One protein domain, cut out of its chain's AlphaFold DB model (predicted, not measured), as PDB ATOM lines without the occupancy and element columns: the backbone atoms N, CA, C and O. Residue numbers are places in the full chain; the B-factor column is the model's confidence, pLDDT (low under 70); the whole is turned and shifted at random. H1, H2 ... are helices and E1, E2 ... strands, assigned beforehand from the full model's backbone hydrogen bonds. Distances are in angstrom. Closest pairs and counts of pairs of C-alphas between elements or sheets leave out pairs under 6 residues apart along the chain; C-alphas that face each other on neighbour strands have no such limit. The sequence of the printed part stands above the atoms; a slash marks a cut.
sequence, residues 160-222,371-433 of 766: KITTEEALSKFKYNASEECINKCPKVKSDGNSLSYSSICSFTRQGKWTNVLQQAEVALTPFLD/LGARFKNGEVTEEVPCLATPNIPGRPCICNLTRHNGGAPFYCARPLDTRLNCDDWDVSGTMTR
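What this domain is: This is residues 160 to 222 and 371 to 433 of the 766 residues of an uncharacterized protein of Elysia chlorotica (UniProt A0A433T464). Little regular structure here: long loops and a strongly twisted five-stranded antiparallel sheet, with H2 and H3 paired off to one side and H1 away from both. The 126 printed residues hold three named helices, then five strands (E3 E4 E2 E1 E5 across the sheet), mixed in class, with under half in named elements. It is compact, radius of gyration 14.8 A, spanning 46 by 45 by 31 A.

How they stand to each other: Start at H1, residues 163 to 168, which touches no helix. H2, residues 194 to 198, touches H3, residues 205 to 212, closest at C-alphas 197 and 209, 5.9 A. These helices are not on the sheet. In H1 and H3 every O i to N i+4 pair is within hydrogen-bond range; H2 has 0 of 1, but 2 of 2 O i to N i+3. E1, residues 371 to 377, and E2, residues 380 to 387, form a hairpin; find N 373 and O 384, 3.0 A. E3, residues 398 to 400, and E4, residues 411 to 413, form another: N 399 and O 412, 2.8 A. E4 neighbours E2: N 413 and O 385, 2.9 A. E5, residues 425 to 430, neighbours E1: N 374 and O 427, 2.9 A.

Where its parts are: Find C-alpha 163 at (12.903, 24.788, 29.193), where H1 begins. E1 runs 20.6 A, E2 22.9 A; E5 ends at C-alpha 430, (13.450, 5.024, 44.447).

The domain as a whole: The farthest C-alphas, 160 and 379, are 47.2 A apart. Residues 223 to 370 are not printed; C-alphas 222 and 371 stand 22.9 A apart. Links H1 to H2 and E4 to E5 are long. pLDDT is under 70 at residues 183 to 199, 201 to 216 and 432 to 433.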
ATOM      1  N   LYS A 160      20.661  32.764  27.112       94.44
ATOM      2  CA  LYS A 160      19.422  32.339  27.786       94.44
ATOM      3  C   LYS A 160      18.640  31.441  26.828       94.44
ATOM      4  O   LYS A 160      18.524  31.807  25.659       94.44
ATOM      5  N   ILE A 161      18.103  30.338  27.334       94.81
ATOM      6  CA  ILE A 161      17.161  29.470  26.625       94.81
ATOM      7  C   ILE A 161      15.912  29.202  27.466       94.81
ATOM      8  O   ILE A 161      15.895  29.469  28.674       94.81
ATOM      9  N   THR A 162      14.862  28.684  26.837       93.25
ATOM     10  CA  THR A 162      13.667  28.185  27.533       93.25
ATOM     11  C   THR A 162      13.842  26.734  28.015       93.25
ATOM     12  O   THR A 162      14.831  26.067  27.697       93.25
ATOM     13  N   THR A 163      12.886  26.214  28.795       90.12
ATOM     14  CA  THR A 163      12.903  24.788  29.193       90.12
ATOM     15  C   THR A 163      12.565  23.892  27.996       90.12
ATOM     16  O   THR A 163      13.060  22.776  27.876       90.12
ATOM     17  N   GLU A 164      11.772  24.415  27.072       90.88
ATOM     18  CA  GLU A 164      11.276  23.769  25.864       90.88
ATOM     19  C   GLU A 164      12.410  23.630  24.836       90.88
ATOM     20  O   GLU A 164      12.574  22.559  24.251       90.88
ATOM     21  N   GLU A 165      13.270  24.650  24.694       92.81
ATOM     22  CA  GLU A 165      14.547  24.541  23.970       92.81
ATOM     23  C   GLU A 165      15.442  23.451  24.580       92.81
ATOM     24  O   GLU A 165      15.952  22.601  23.847       92.81
ATOM     25  N   ALA A 166      15.600  23.426  25.909       92.44
ATOM     26  CA  ALA A 166      16.427  22.429  26.594       92.44
ATOM     27  C   ALA A 166      15.914  20.989  26.394       92.44
ATOM     28  O   ALA A 166      16.697  20.073  26.141       92.44
ATOM     29  N   LEU A 167      14.594  20.788  26.452       91.00
ATOM     30  CA  LEU A 167      13.948  19.506  26.161       91.00
ATOM     31  C   LEU A 167      14.048  19.137  24.672       91.00
ATOM     32  O   LEU A 167      14.210  17.960  24.351       91.00
ATOM     33  N   SER A 168      14.006  20.115  23.758       91.44
ATOM     34  CA  SER A 168      14.017  19.862  22.307       91.44
ATOM     35  C   SER A 168      15.257  19.097  21.828       91.44
ATOM     36  O   SER A 168      15.140  18.250  20.941       91.44
ATOM     37  N   LYS A 169      16.409  19.309  22.485       91.56
ATOM     38  CA  LYS A 169      17.670  18.572  22.286       91.56
ATOM     39  C   LYS A 169      17.505  17.049  22.376       91.56
ATOM     40  O   LYS A 169      18.239  16.322  21.716       91.56
ATOM     41  N   PHE A 170      16.536  16.573  23.159       92.56
ATOM     42  CA  PHE A 170      16.310  15.154  23.437       92.56
ATOM     43  C   PHE A 170      15.153  14.537  22.632       92.56
ATOM     44  O   PHE A 170      14.805  13.377  22.857       92.56
ATOM     45  N   LYS A 171      14.566  15.268  21.667       92.56
ATOM     46  CA  LYS A 171      13.474  14.755  20.814       92.56
ATOM     47  C   LYS A 171      13.864  13.482  20.061       92.56
ATOM     48  O   LYS A 171      13.087  12.534  20.051       92.56
ATOM     49  N   TYR A 172      15.074  13.425  19.497       93.81
ATOM     50  CA  TYR A 172      15.570  12.210  18.842       93.81
ATOM     51  C   TYR A 172      15.698  11.044  19.832       93.81
ATOM     52  O   TYR A 172      15.242   9.949  19.524       93.81
ATOM     53  N   ASN A 173      16.220  11.275  21.043       92.56
ATOM     54  CA  ASN A 173      16.375  10.234  22.068       92.56
ATOM     55  C   ASN A 173      15.040   9.574  22.461       92.56
ATOM     56  O   ASN A 173      15.033   8.406  22.841       92.56
ATOM     57  N   ALA A 174      13.931  10.315  22.378       92.25
ATOM     58  CA  ALA A 174      12.582   9.835  22.676       92.25
ATOM     59  C   ALA A 174      11.820   9.269  21.456       92.25
ATOM     60  O   ALA A 174      10.686   8.825  21.614       92.25
ATOM     61  N   SER A 175      12.400   9.308  20.251       92.12
ATOM     62  CA  SER A 175      11.755   8.840  19.014       92.12
ATOM     63  C   SER A 175      11.935   7.334  18.780       92.12
ATOM     64  O   SER A 175      12.908   6.734  19.241       92.12
ATOM     65  N   GLU A 176      11.052   6.715  17.994       88.62
ATOM     66  CA  GLU A 176      11.216   5.314  17.565       88.62
ATOM     67  C   GLU A 176      12.373   5.111  16.575       88.62
ATOM     68  O   GLU A 176      12.940   4.024  16.502       88.62
ATOM     69  N   GLU A 177      12.820   6.172  15.896       91.44
ATOM     70  CA  GLU A 177      14.039   6.161  15.073       91.44
ATOM     71  C   GLU A 177      15.324   6.020  15.913       91.44
ATOM     72  O   GLU A 177      16.396   5.719  15.379       91.44
ATOM     73  N   CYS A 178      15.242   6.235  17.231       92.38
ATOM     74  CA  CYS A 178      16.398   6.195  18.110       92.38
ATOM     75  C   CYS A 178      17.035   4.801  18.165       92.38
ATOM     76  O   CYS A 178      16.465   3.832  18.677       92.38
ATOM     77  N   ILE A 179      18.283   4.718  17.699       89.88
ATOM     78  CA  ILE A 179      19.072   3.484  17.665       89.88
ATOM     79  C   ILE A 179      19.459   3.058  19.096       89.88
ATOM     80  O   ILE A 179      20.538   3.399  19.588       89.88
ATOM     81  N   ASN A 180      18.600   2.276  19.764       88.50
ATOM     82  CA  ASN A 180      18.828   1.836  21.146       88.50
ATOM     83  C   ASN A 180      19.879   0.720  21.238       88.50
ATOM     84  O   ASN A 180      19.570  -0.462  21.372       88.50
ATOM     85  N   LYS A 181      21.155   1.097  21.128       81.06
ATOM     86  CA  LYS A 181      22.306   0.193  21.231       81.06
ATOM     87  C   LYS A 181      23.258   0.674  22.318       81.06
ATOM     88  O   LYS A 181      23.552   1.861  22.419       81.06
ATOM     89  N   CYS A 182      23.792  -0.264  23.096       74.25
ATOM     90  CA  CYS A 182      24.859   0.030  24.048       74.25
ATOM     91  C   CYS A 182      26.092   0.615  23.341       74.25
ATOM     92  O   CYS A 182      26.537   0.034  22.342       74.25
ATOM     93  N   PRO A 183      26.685   1.706  23.861       65.94
ATOM     94  CA  PRO A 183      27.960   2.211  23.368       65.94
ATOM     95  C   PRO A 183      29.043   1.125  23.423       65.94
ATOM     96  O   PRO A 183      29.226   0.461  24.444       65.94
ATOM     97  N   LYS A 184      29.773   0.949  22.316       53.88
ATOM     98  CA  LYS A 184      30.948   0.072  22.240       53.88
ATOM     99  C   LYS A 184      32.208   0.922  22.375       53.88
ATOM    100  O   LYS A 184      32.411   1.829  21.573       53.88
ATOM    101  N   VAL A 185      33.065   0.598  23.339       52.50
ATOM    102  CA  VAL A 185      34.361   1.263  23.564       52.50
ATOM    103  C   VAL A 185      35.470   0.209  23.553       52.50
ATOM    104  O   VAL A 185      35.230  -0.948  23.902       52.50
ATOM    105  N   LYS A 186      36.666   0.581  23.083       43.78
ATOM    106  CA  LYS A 186      37.830  -0.315  23.018       43.78
ATOM    107  C   LYS A 186      38.397  -0.545  24.422       43.78
ATOM    108  O   LYS A 186      38.538   0.407  25.175       43.78
ATOM    109  N   SER A 187      38.762  -1.784  24.740       45.81
ATOM    110  CA  SER A 187      39.437  -2.143  25.990       45.81
ATOM    111  C   SER A 187      40.947  -1.903  25.893       45.81
ATOM    112  O   SER A 187      41.655  -2.658  25.224       45.81
ATOM    113  N   ASP A 188      41.449  -0.899  26.596       42.62
ATOM    114  CA  ASP A 188      42.865  -0.537  26.739       42.62
ATOM    115  C   ASP A 188      43.551  -1.285  27.904       42.62
ATOM    116  O   ASP A 188      44.284  -0.725  28.715       42.62
ATOM    117  N   GLY A 189      43.315  -2.598  27.983       44.50
ATOM    118  CA  GLY A 189      44.040  -3.544  28.844       44.50
ATOM    119  C   GLY A 189      43.714  -3.515  30.343       44.50
ATOM    120  O   GLY A 189      43.678  -4.579  30.950       44.50
ATOM    121  N   ASN A 190      43.441  -2.343  30.927       44.09
ATOM    122  CA  ASN A 190      43.232  -2.162  32.375       44.09
ATOM    123  C   ASN A 190      41.865  -1.558  32.761       44.09
ATOM    124  O   ASN A 190      41.582  -1.424  33.952       44.09
ATOM    125  N   SER A 191      41.020  -1.189  31.794       44.69
ATOM    126  CA  SER A 191      39.724  -0.544  32.047       44.69
ATOM    127  C   SER A 191      38.539  -1.521  32.017       44.69
ATOM    128  O   SER A 191      38.527  -2.502  31.267       44.69
ATOM    129  N   LEU A 192      37.511  -1.248  32.830       45.28
ATOM    130  CA  LEU A 192      36.272  -2.031  32.866       45.28
ATOM    131  C   LEU A 192      35.458  -1.819  31.582       45.28
ATOM    132  O   LEU A 192      35.177  -0.693  31.180       45.28
ATOM    133  N   SER A 193      35.017  -2.918  30.965       45.94
ATOM    134  CA  SER A 193      34.218  -2.866  29.737       45.94
ATOM    135  C   SER A 193      32.954  -2.014  29.905       45.94
ATOM    136  O   SER A 193      32.121  -2.262  30.785       45.94
ATOM    137  N   TYR A 194      32.763  -1.082  28.968       50.06
ATOM    138  CA  TYR A 194      31.584  -0.218  28.845       50.06
ATOM    139  C   TYR A 194      30.259  -0.998  28.746       50.06
ATOM    140  O   TYR A 194      29.204  -0.442  29.036       50.06
ATOM    141  N   SER A 195      30.285  -2.298  28.418       48.75
ATOM    142  CA  SER A 195      29.103  -3.176  28.497       48.75
ATOM    143  C   SER A 195      28.426  -3.151  29.875       48.75
ATOM    144  O   SER A 195      27.215  -3.332  29.964       48.75
ATOM    145  N   SER A 196      29.189  -2.874  30.937       54.62
ATOM    146  CA  SER A 196      28.690  -2.760  32.311       54.62
ATOM    147  C   SER A 196      27.769  -1.556  32.553       54.62
ATOM    148  O   SER A 196      26.884  -1.653  33.402       54.62
ATOM    149  N   ILE A 197      27.890  -0.446  31.803       61.34
ATOM    150  CA  ILE A 197      27.009   0.729  32.000       61.34
ATOM    151  C   ILE A 197      25.572   0.426  31.581       61.34
ATOM    152  O   ILE A 197      24.616   0.978  32.128       61.34
ATOM    153  N   CYS A 198      25.429  -0.513  30.643       68.75
ATOM    154  CA  CYS A 198      24.145  -1.019  30.208       68.75
ATOM    155  C   CYS A 198      23.502  -1.996  31.202       68.75
ATOM    156  O   CYS A 198      22.279  -2.157  31.156       68.75
ATOM    157  N   SER A 199      24.289  -2.608  32.092       62.59
ATOM    158  CA  SER A 199      23.849  -3.549  33.127       62.59
ATOM    159  C   SER A 199      23.303  -2.807  34.353       62.59
ATOM    160  O   SER A 199      23.891  -2.819  35.441       62.59
ATOM    161  N   PHE A 200      22.166  -2.132  34.170       70.19
ATOM    162  CA  PHE A 200      21.451  -1.480  35.263       70.19
ATOM    163  C   PHE A 200      21.160  -2.471  36.396       70.19
ATOM    164  O   PHE A 200      20.695  -3.585  36.169       70.19
ATOM    165  N   THR A 201      21.459  -2.070  37.631       65.50
ATOM    166  CA  THR A 201      21.308  -2.924  38.814       65.50
ATOM    167  C   THR A 201      20.943  -2.100  40.048       65.50
ATOM    168  O   THR A 201      21.727  -1.293  40.554       65.50
ATOM    169  N   ARG A 202      19.752  -2.362  40.600       62.62
ATOM    170  CA  ARG A 202      19.173  -1.682  41.777       62.62
ATOM    171  C   ARG A 202      19.997  -1.831  43.075       62.62
ATOM    172  O   ARG A 202      19.848  -1.033  44.002       62.62
ATOM    173  N   GLN A 203      20.915  -2.802  43.115       56.97
ATOM    174  CA  GLN A 203      21.855  -3.090  44.213       56.97
ATOM    175  C   GLN A 203      23.153  -2.249  44.196       56.97
ATOM    176  O   GLN A 203      24.128  -2.603  44.851       56.97
ATOM    177  N   GLY A 204      23.212  -1.149  43.443       56.50
ATOM    178  CA  GLY A 204      24.317  -0.184  43.533       56.50
ATOM    179  C   GLY A 204      25.573  -0.515  42.718       56.50
ATOM    180  O   GLY A 204      26.410   0.360  42.547       56.50
ATOM    181  N   LYS A 205      25.697  -1.700  42.103       58.75
ATOM    182  CA  LYS A 205      26.826  -1.985  41.186       58.75
ATOM    183  C   LYS A 205      26.892  -0.963  40.035       58.75
ATOM    184  O   LYS A 205      27.977  -0.524  39.673       58.75
ATOM    185  N   TRP A 206      25.735  -0.501  39.549       64.69
ATOM    186  CA  TRP A 206      25.625   0.572  38.551       64.69
ATOM    187  C   TRP A 206      26.251   1.910  38.997       64.69
ATOM    188  O   TRP A 206      26.746   2.654  38.154       64.69
ATOM    189  N   THR A 207      26.305   2.215  40.303       59.00
ATOM    190  CA  THR A 207      26.962   3.444  40.787       59.00
ATOM    191  C   THR A 207      28.459   3.366  40.585       59.00
ATOM    192  O   THR A 207      29.046   4.311  40.077       59.00
ATOM    193  N   ASN A 208      29.059   2.221  40.908       59.12
ATOM    194  CA  ASN A 208      30.491   2.003  40.739       59.12
ATOM    195  C   ASN A 208      30.872   2.057  39.254       59.12
ATOM    196  O   ASN A 208      31.894   2.635  38.912       59.12
ATOM    197  N   VAL A 209      30.006   1.577  38.355       61.75
ATOM    198  CA  VAL A 209      30.219   1.724  36.907       61.75
ATOM    199  C   VAL A 209      30.191   3.195  36.467       61.75
ATOM    200  O   VAL A 209      31.103   3.624  35.766       61.75
ATOM    201  N   LEU A 210      29.216   3.997  36.918       64.12
ATOM    202  CA  LEU A 210      29.187   5.448  36.648       64.12
ATOM    203  C   LEU A 210      30.358   6.227  37.283       64.12
ATOM    204  O   LEU A 210      30.595   7.369  36.903       64.12
ATOM    205  N   GLN A 211      31.052   5.636  38.258       59.78
ATOM    206  CA  GLN A 211      32.235   6.183  38.936       59.78
ATOM    207  C   GLN A 211      33.569   5.733  38.308       59.78
ATOM    208  O   GLN A 211      34.610   6.300  38.634       59.78
ATOM    209  N   GLN A 212      33.557   4.671  37.492       54.22
ATOM    210  CA  GLN A 212      34.757   3.985  36.983       54.22
ATOM    211  C   GLN A 212      34.893   4.053  35.460       54.22
ATOM    212  O   GLN A 212      36.007   3.978  34.949       54.22
ATOM    213  N   ALA A 213      33.786   4.187  34.729       53.53
ATOM    214  CA  ALA A 213      33.815   4.460  33.300       53.53
ATOM    215  C   ALA A 213      33.956   5.970  33.050       53.53
ATOM    216  O   ALA A 213      33.273   6.772  33.686       53.53
ATOM    217  N   GLU A 214      34.758   6.358  32.057       53.09
ATOM    218  CA  GLU A 214      34.735   7.715  31.497       53.09
ATOM    219  C   GLU A 214      33.433   7.912  30.702       53.09
ATOM    220  O   GLU A 214      33.387   7.772  29.476       53.09
ATOM    221  N   VAL A 215      32.323   8.135  31.411       58.06
ATOM    222  CA  VAL A 215      30.994   8.244  30.804       58.06
ATOM    223  C   VAL A 215      30.884   9.551  30.024       58.06
ATOM    224  O   VAL A 215      30.970  10.636  30.599       58.06
ATOM    225  N   ALA A 216      30.603   9.455  28.723       59.31
ATOM    226  CA  ALA A 216      30.234  10.596  27.885       59.31
ATOM    227  C   ALA A 216      28.831  11.117  28.268       59.31
ATOM    228  O   ALA A 216      27.825  10.846  27.609       59.31
ATOM    229  N   LEU A 217      28.754  11.830  29.392       72.75
ATOM    230  CA  LEU A 217      27.521  12.373  29.948       72.75
ATOM    231  C   LEU A 217      27.021  13.553  29.116       72.75
ATOM    232  O   LEU A 217      27.595  14.639  29.152       72.75
ATOM    233  N   THR A 218      25.900  13.362  28.423       80.69
ATOM    234  CA  THR A 218      25.160  14.476  27.814       80.69
ATOM    235  C   THR A 218      24.478  15.281  28.930       80.69
ATOM    236  O   THR A 218      23.682  14.702  29.671       80.69
ATOM    237  N   PRO A 219      24.751  16.587  29.096       86.94
ATOM    238  CA  PRO A 219      24.058  17.403  30.087       86.94
ATOM    239  C   PRO A 219      22.670  17.828  29.585       86.94
ATOM    240  O   PRO A 219      22.461  17.991  28.379       86.94
ATOM    241  N   PHE A 220      21.744  18.075  30.518       90.31
ATOM    242  CA  PHE A 220      20.443  18.692  30.234       90.31
ATOM    243  C   PHE A 220      20.608  20.095  29.630       90.31
ATOM    244  O   PHE A 220      19.895  20.452  28.700       90.31
ATOM    245  N   LEU A 221      21.589  20.852  30.131       91.31
ATOM    246  CA  LEU A 221      21.961  22.185  29.654       91.31
ATOM    247  C   LEU A 221      23.463  22.232  29.359       91.31
ATOM    248  O   LEU A 221      24.272  22.028  30.269       91.31
ATOM    249  N   ASP A 222      23.831  22.515  28.109       87.38
ATOM    250  CA  ASP A 222      25.227  22.686  27.684       87.38
ATOM    251  C   ASP A 222      25.886  23.886  28.377       87.38
ATOM    252  O   ASP A 222      25.210  24.834  28.776       87.38
ATOM    253  N   LEU A 371      15.802   7.568  39.922       82.31
ATOM    254  CA  LEU A 371      14.694   6.637  40.080       82.31
ATOM    255  C   LEU A 371      14.946   5.430  39.174       82.31
ATOM    256  O   LEU A 371      15.851   5.452  38.340       82.31
ATOM    257  N   GLY A 372      14.150   4.382  39.331       85.88
ATOM    258  CA  GLY A 372      14.082   3.295  38.360       85.88
ATOM    259  C   GLY A 372      12.677   3.127  37.796       85.88
ATOM    260  O   GLY A 372      11.705   3.651  38.355       85.88
ATOM    261  N   ALA A 373      12.584   2.333  36.736       89.81
ATOM    262  CA  ALA A 373      11.363   1.683  36.279       89.81
ATOM    263  C   ALA A 373      11.632   0.199  36.031       89.81
ATOM    264  O   ALA A 373      12.772  -0.198  35.782       89.81
ATOM    265  N   ARG A 374      10.572  -0.603  36.083       91.69
ATOM    266  CA  ARG A 374      10.550  -1.988  35.619       91.69
ATOM    267  C   ARG A 374       9.552  -2.072  34.473       91.69
ATOM    268  O   ARG A 374       8.397  -1.677  34.635       91.69
ATOM    269  N   PHE A 375      10.016  -2.577  33.342       93.88
ATOM    270  CA  PHE A 375       9.201  -2.905  32.179       93.88
ATOM    271  C   PHE A 375       8.887  -4.402  32.205       93.88
ATOM    272  O   PHE A 375       9.712  -5.188  32.693       93.88
ATOM    273  N   LYS A 376       7.698  -4.802  31.746       95.56
ATOM    274  CA  LYS A 376       7.222  -6.188  31.779       95.56
ATOM    275  C   LYS A 376       6.263  -6.509  30.631       95.56
ATOM    276  O   LYS A 376       5.196  -5.918  30.545       95.56
ATOM    277  N   ASN A 377       6.576  -7.561  29.875       96.25
ATOM    278  CA  ASN A 377       5.664  -8.183  28.917       96.25
ATOM    279  C   ASN A 377       5.694  -9.710  29.106       96.25
ATOM    280  O   ASN A 377       6.724 -10.358  28.907       96.25
ATOM    281  N   GLY A 378       4.586 -10.287  29.581       94.06
ATOM    282  CA  GLY A 378       4.529 -11.693  29.994       94.06
ATOM    283  C   GLY A 378       5.546 -12.013  31.100       94.06
ATOM    284  O   GLY A 378       5.474 -11.461  32.200       94.06
ATOM    285  N   GLU A 379       6.491 -12.907  30.802       92.50
ATOM    286  CA  GLU A 379       7.629 -13.248  31.673       92.50
ATOM    287  C   GLU A 379       8.875 -12.376  31.427       92.50
ATOM    288  O   GLU A 379       9.802 -12.385  32.237       92.50
ATOM    289  N   VAL A 380       8.923 -11.617  30.327       95.38
ATOM    290  CA  VAL A 380      10.062 -10.749  29.998       95.38
ATOM    291  C   VAL A 380      10.026  -9.517  30.895       95.38
ATOM    292  O   VAL A 380       9.002  -8.842  30.975       95.38
ATOM    293  N   THR A 381      11.146  -9.194  31.546       93.69
ATOM    294  CA  THR A 381      11.284  -7.986  32.374       93.69
ATOM    295  C   THR A 381      12.664  -7.350  32.250       93.69
ATOM    296  O   THR A 381      13.666  -8.061  32.293       93.69
ATOM    297  N   GLU A 382      12.721  -6.018  32.224       90.56
ATOM    298  CA  GLU A 382      13.959  -5.234  32.339       90.56
ATOM    299  C   GLU A 382      13.768  -4.118  33.384       90.56
ATOM    300  O   GLU A 382      12.765  -3.404  33.362       90.56
ATOM    301  N   GLU A 383      14.713  -3.963  34.319       88.50
ATOM    302  CA  GLU A 383      14.789  -2.780  35.191       88.50
ATOM    303  C   GLU A 383      15.741  -1.745  34.558       88.50
ATOM    304  O   GLU A 383      16.826  -2.102  34.094       88.50
ATOM    305  N   VAL A 384      15.362  -0.462  34.556       87.75
ATOM    306  CA  VAL A 384      16.086   0.630  33.869       87.75
ATOM    307  C   VAL A 384      16.189   1.903  34.730       87.75
ATOM    308  O   VAL A 384      15.342   2.120  35.604       87.75
ATOM    309  N   PRO A 385      17.191   2.780  34.495       86.44
ATOM    310  CA  PRO A 385      17.313   4.062  35.190       86.44
ATOM    311  C   PRO A 385      16.306   5.098  34.674       86.44
ATOM    312  O   PRO A 385      16.002   5.144  33.481       86.44
ATOM    313  N   CYS A 386      15.855   5.977  35.571       87.75
ATOM    314  CA  CYS A 386      14.921   7.062  35.280       87.75
ATOM    315  C   CYS A 386      15.286   8.373  35.996       87.75
ATOM    316  O   CYS A 386      15.876   8.377  37.084       87.75
ATOM    317  N   LEU A 387      14.882   9.492  35.397       87.56
ATOM    318  CA  LEU A 387      15.082  10.859  35.878       87.56
ATOM    319  C   LEU A 387      13.865  11.735  35.540       87.56
ATOM    320  O   LEU A 387      13.067  11.421  34.663       87.56
ATOM    321  N   ALA A 388      13.753  12.883  36.206       87.31
ATOM    322  CA  ALA A 388      12.780  13.925  35.860       87.31
ATOM    323  C   ALA A 388      13.263  14.866  34.728       87.31
ATOM    324  O   ALA A 388      12.611  15.854  34.399       87.31
ATOM    325  N   THR A 389      14.421  14.561  34.135       89.12
ATOM    326  CA  THR A 389      15.010  15.223  32.965       89.12
ATOM    327  C   THR A 389      15.516  14.147  31.990       89.12
ATOM    328  O   THR A 389      15.937  13.080  32.438       89.12
ATOM    329  N   PRO A 390      15.477  14.373  30.666       90.06
ATOM    330  CA  PRO A 390      15.684  13.319  29.657       90.06
ATOM    331  C   PRO A 390      17.138  12.829  29.501       90.06
ATOM    332  O   PRO A 390      17.403  11.870  28.782       90.06
ATOM    333  N   ASN A 391      18.100  13.471  30.163       87.12
ATOM    334  CA  ASN A 391      19.537  13.231  30.022       87.12
ATOM    335  C   ASN A 391      20.039  12.020  30.843       87.12
ATOM    336  O   ASN A 391      20.885  12.148  31.729       87.12
ATOM    337  N   ILE A 392      19.490  10.837  30.569       84.50
ATOM    338  CA  ILE A 392      19.739   9.612  31.343       84.50
ATOM    339  C   ILE A 392      21.108   8.997  30.977       84.50
ATOM    340  O   ILE A 392      21.341   8.683  29.811       84.50
ATOM    341  N   PRO A 393      22.030   8.778  31.938       76.56
ATOM    342  CA  PRO A 393      23.336   8.177  31.662       76.56
ATOM    343  C   PRO A 393      23.260   6.737  31.135       76.56
ATOM    344  O   PRO A 393      22.460   5.928  31.598       76.56
ATOM    345  N   GLY A 394      24.170   6.387  30.221       73.06
ATOM    346  CA  GLY A 394      24.436   5.000  29.814       73.06
ATOM    347  C   GLY A 394      23.476   4.372  28.798       73.06
ATOM    348  O   GLY A 394      23.719   3.242  28.370       73.06
ATOM    349  N   ARG A 395      22.425   5.079  28.371       76.94
ATOM    350  CA  ARG A 395      21.482   4.651  27.321       76.94
ATOM    351  C   ARG A 395      21.242   5.807  26.338       76.94
ATOM    352  O   ARG A 395      21.030   6.924  26.799       76.94
ATOM    353  N   PRO A 396      21.274   5.578  25.012       80.69
ATOM    354  CA  PRO A 396      21.040   6.645  24.040       80.69
ATOM    355  C   PRO A 396      19.554   6.993  23.885       80.69
ATOM    356  O   PRO A 396      19.244   8.129  23.538       80.69
ATOM    357  N   CYS A 397      18.648   6.044  24.140       91.56
ATOM    358  CA  CYS A 397      17.216   6.194  23.890       91.56
ATOM    359  C   CYS A 397      16.403   6.117  25.181       91.56
ATOM    360  O   CYS A 397      16.772   5.406  26.123       91.56
ATOM    361  N   ILE A 398      15.290   6.845  25.213       93.94
ATOM    362  CA  ILE A 398      14.450   7.043  26.395       93.94
ATOM    363  C   ILE A 398      12.968   6.832  26.073       93.94
ATOM    364  O   ILE A 398      12.501   7.134  24.981       93.94
ATOM    365  N   CYS A 399      12.221   6.352  27.058       95.25
ATOM    366  CA  CYS A 399      10.769   6.394  27.093       95.25
ATOM    367  C   CYS A 399      10.324   7.654  27.843       95.25
ATOM    368  O   CYS A 399      10.765   7.904  28.970       95.25
ATOM    369  N   ASN A 400       9.450   8.447  27.223       94.19
ATOM    370  CA  ASN A 400       8.826   9.609  27.851       94.19
ATOM    371  C   ASN A 400       7.573   9.168  28.624       94.19
ATOM    372  O   ASN A 400       6.486   9.082  28.062       94.19
ATOM    373  N   LEU A 401       7.727   8.902  29.920       92.56
ATOM    374  CA  LEU A 401       6.652   8.413  30.790       92.56
ATOM    375  C   LEU A 401       5.897   9.544  31.513       92.56
ATOM    376  O   LEU A 401       5.149   9.291  32.457       92.56
ATOM    377  N   THR A 402       6.057  10.791  31.060       90.31
ATOM    378  CA  THR A 402       5.410  11.989  31.627       90.31
ATOM    379  C   THR A 402       3.888  11.832  31.767       90.31
ATOM    380  O   THR A 402       3.325  12.269  32.767       90.31
ATOM    381  N   ARG A 403       3.218  11.127  30.840       88.81
ATOM    382  CA  ARG A 403       1.777  10.816  30.932       88.81
ATOM    383  C   ARG A 403       1.427   9.944  32.147       88.81
ATOM    384  O   ARG A 403       0.465  10.244  32.843       88.81
ATOM    385  N   HIS A 404       2.220   8.909  32.430       87.88
ATOM    386  CA  HIS A 404       2.014   8.013  33.580       87.88
ATOM    387  C   HIS A 404       2.316   8.701  34.916       87.88
ATOM    388  O   HIS A 404       1.821   8.282  35.954       87.88
ATOM    389  N   ASN A 405       3.103   9.776  34.891       88.69
ATOM    390  CA  ASN A 405       3.440  10.603  36.045       88.69
ATOM    391  C   ASN A 405       2.553  11.864  36.147       88.69
ATOM    392  O   ASN A 405       3.013  12.924  36.569       88.69
ATOM    393  N   GLY A 406       1.293  11.774  35.700       82.56
ATOM    394  CA  GLY A 406       0.308  12.852  35.846       82.56
ATOM    395  C   GLY A 406       0.658  14.140  35.089       82.56
ATOM    396  O   GLY A 406       0.403  15.237  35.573       82.56
ATOM    397  N   GLY A 407       1.335  14.031  33.943       85.56
ATOM    398  CA  GLY A 407       1.815  15.180  33.168       85.56
ATOM    399  C   GLY A 407       3.085  15.840  33.721       85.56
ATOM    400  O   GLY A 407       3.665  16.695  33.051       85.56
ATOM    401  N   ALA A 408       3.577  15.440  34.898       86.25
ATOM    402  CA  ALA A 408       4.824  15.961  35.445       86.25
ATOM    403  C   ALA A 408       6.041  15.258  34.790       86.25
ATOM    404  O   ALA A 408       6.068  14.024  34.746       86.25
ATOM    405  N   PRO A 409       7.074  15.985  34.311       88.69
ATOM    406  CA  PRO A 409       8.162  15.402  33.517       88.69
ATOM    407  C   PRO A 409       8.844  14.181  34.152       88.69
ATOM    408  O   PRO A 409       9.409  14.271  35.247       88.69
ATOM    409  N   PHE A 410       8.814  13.049  33.444       91.06
ATOM    410  CA  PHE A 410       9.445  11.797  33.867       91.06
ATOM    411  C   PHE A 410       9.901  10.960  32.668       91.06
ATOM    412  O   PHE A 410       9.138  10.699  31.738       91.06
ATOM    413  N   TYR A 411      11.160  10.530  32.702       92.69
ATOM    414  CA  TYR A 411      11.833   9.831  31.614       92.69
ATOM    415  C   TYR A 411      12.561   8.607  32.159       92.69
ATOM    416  O   TYR A 411      13.211   8.680  33.204       92.69
ATOM    417  N   CYS A 412      12.511   7.507  31.420       92.81
ATOM    418  CA  CYS A 412      13.255   6.280  31.701       92.81
ATOM    419  C   CYS A 412      14.081   5.885  30.483       92.81
ATOM    420  O   CYS A 412      13.715   6.230  29.365       92.81
ATOM    421  N   ALA A 413      15.187   5.166  30.654       91.12
ATOM    422  CA  ALA A 413      15.880   4.604  29.498       91.12
ATOM    423  C   ALA A 413      15.007   3.547  28.798       91.12
ATOM    424  O   ALA A 413      14.326   2.773  29.470       91.12
ATOM    425  N   ARG A 414      15.048   3.486  27.462       93.19
ATOM    426  CA  ARG A 414      14.320   2.462  26.697       93.19
ATOM    427  C   ARG A 414      14.943   1.070  26.945       93.19
ATOM    428  O   ARG A 414      16.181   0.975  26.930       93.19
ATOM    429  N   PRO A 415      14.136   0.008  27.153       92.12
ATOM    430  CA  PRO A 415      14.626  -1.369  27.268       92.12
ATOM    431  C   PRO A 415      15.520  -1.804  26.097       92.12
ATOM    432  O   PRO A 415      15.325  -1.371  24.960       92.12
ATOM    433  N   LEU A 416      16.522  -2.639  26.382       89.44
ATOM    434  CA  LEU A 416      17.390  -3.267  25.377       89.44
ATOM    435  C   LEU A 416      16.819  -4.583  24.851       89.44
ATOM    436  O   LEU A 416      17.126  -4.958  23.718       89.44
ATOM    437  N   ASP A 417      16.049  -5.306  25.668       89.88
ATOM    438  CA  ASP A 417      15.338  -6.490  25.194       89.88
ATOM    439  C   ASP A 417      14.262  -6.050  24.196       89.88
ATOM    440  O   ASP A 417      13.297  -5.390  24.566       89.88
ATOM    441  N   THR A 418      14.418  -6.407  22.921       91.38
ATOM    442  CA  THR A 418      13.519  -5.972  21.837       91.38
ATOM    443  C   THR A 418      12.127  -6.608  21.896       91.38
ATOM    444  O   THR A 418      11.320  -6.390  20.996       91.38
ATOM    445  N   ARG A 419      11.846  -7.421  22.922       94.19
ATOM    446  CA  ARG A 419      10.501  -7.895  23.289       94.19
ATOM    447  C   ARG A 419       9.792  -6.943  24.262       94.19
ATOM    448  O   ARG A 419       8.649  -7.206  24.618       94.19
ATOM    449  N   LEU A 420      10.476  -5.886  24.707       94.88
ATOM    450  CA  LEU A 420       9.950  -4.804  25.529       94.88
ATOM    451  C   LEU A 420      10.019  -3.476  24.765       94.88
ATOM    452  O   LEU A 420      10.995  -3.179  24.074       94.88
ATOM    453  N   ASN A 421       8.994  -2.655  24.937       94.19
ATOM    454  CA  ASN A 421       8.866  -1.319  24.371       94.19
ATOM    455  C   ASN A 421       8.496  -0.297  25.468       94.19
ATOM    456  O   ASN A 421       8.589  -0.599  26.658       94.19
ATOM    457  N   CYS A 422       8.141   0.937  25.099       94.44
ATOM    458  CA  CYS A 422       7.845   1.988  26.078       94.44
ATOM    459  C   CYS A 422       6.469   1.870  26.759       94.44
ATOM    460  O   CYS A 422       6.323   2.389  27.867       94.44
ATOM    461  N   ASP A 423       5.512   1.161  26.156       93.94
ATOM    462  CA  ASP A 423       4.181   0.925  26.727       93.94
ATOM    463  C   ASP A 423       4.170  -0.245  27.729       93.94
ATOM    464  O   ASP A 423       3.287  -0.321  28.580       93.94
ATOM    465  N   ASP A 424       5.193  -1.114  27.715       95.50
ATOM    466  CA  ASP A 424       5.369  -2.226  28.670       95.50
ATOM    467  C   ASP A 424       5.782  -1.757  30.088       95.50
ATOM    468  O   ASP A 424       6.351  -2.525  30.868       95.50
ATOM    469  N   TRP A 425       5.575  -0.485  30.442       94.88
ATOM    470  CA  TRP A 425       5.888   0.044  31.771       94.88
ATOM    471  C   TRP A 425       4.927  -0.524  32.834       94.88
ATOM    472  O   TRP A 425       3.708  -0.419  32.715       94.88
ATOM    473  N   ASP A 426       5.484  -1.098  33.905       93.00
ATOM    474  CA  ASP A 426       4.728  -1.746  34.991       93.00
ATOM    475  C   ASP A 426       4.748  -0.880  36.270       93.00
ATOM    476  O   ASP A 426       3.706  -0.550  36.838       93.00
ATOM    477  N   VAL A 427       5.945  -0.466  36.710       89.69
ATOM    478  CA  VAL A 427       6.173   0.227  37.994       89.69
ATOM    479  C   VAL A 427       7.423   1.111  37.980       89.69
ATOM    480  O   VAL A 427       8.387   0.848  37.260       89.69
ATOM    481  N   SER A 428       7.456   2.104  38.872       88.56
ATOM    482  CA  SER A 428       8.618   2.949  39.184       88.56
ATOM    483  C   SER A 428       8.919   2.992  40.691       88.56
ATOM    484  O   SER A 428       8.103   2.569  41.505       88.56
ATOM    485  N   GLY A 429      10.122   3.427  41.087       82.00
ATOM    486  CA  GLY A 429      10.541   3.407  42.499       82.00
ATOM    487  C   GLY A 429      11.876   4.105  42.782       82.00
ATOM    488  O   GLY A 429      12.636   4.425  41.863       82.00
ATOM    489  N   THR A 430      12.186   4.360  44.062       76.81
ATOM    490  CA  THR A 430      13.450   5.024  44.447       76.81
ATOM    491  C   THR A 430      14.625   4.052  44.417       76.81
ATOM    492  O   THR A 430      14.606   3.012  45.080       76.81
ATOM    493  N   MET A 431      15.700   4.421  43.719       70.88
ATOM    494  CA  MET A 431      16.939   3.642  43.716       70.88
ATOM    495  C   MET A 431      17.719   3.732  45.036       70.88
ATOM    496  O   MET A 431      17.599   4.675  45.822       70.88
ATOM    497  N   THR A 432      18.619   2.766  45.231       59.31
ATOM    498  CA  THR A 432      19.774   2.925  46.127       59.31
ATOM    499  C   THR A 432      20.560   4.185  45.731       59.31
ATOM    500  O   THR A 432      20.706   4.476  44.546       59.31
ATOM    501  N   ARG A 433      21.018   4.968  46.719       58.41
ATOM    502  CA  ARG A 433      21.607   6.300  46.483       58.41
ATOM    503  C   ARG A 433      22.856   6.203  45.603       58.41
ATOM    504  O   ARG A 433      23.735   5.393  45.873       58.41
TER     505      ARG A 433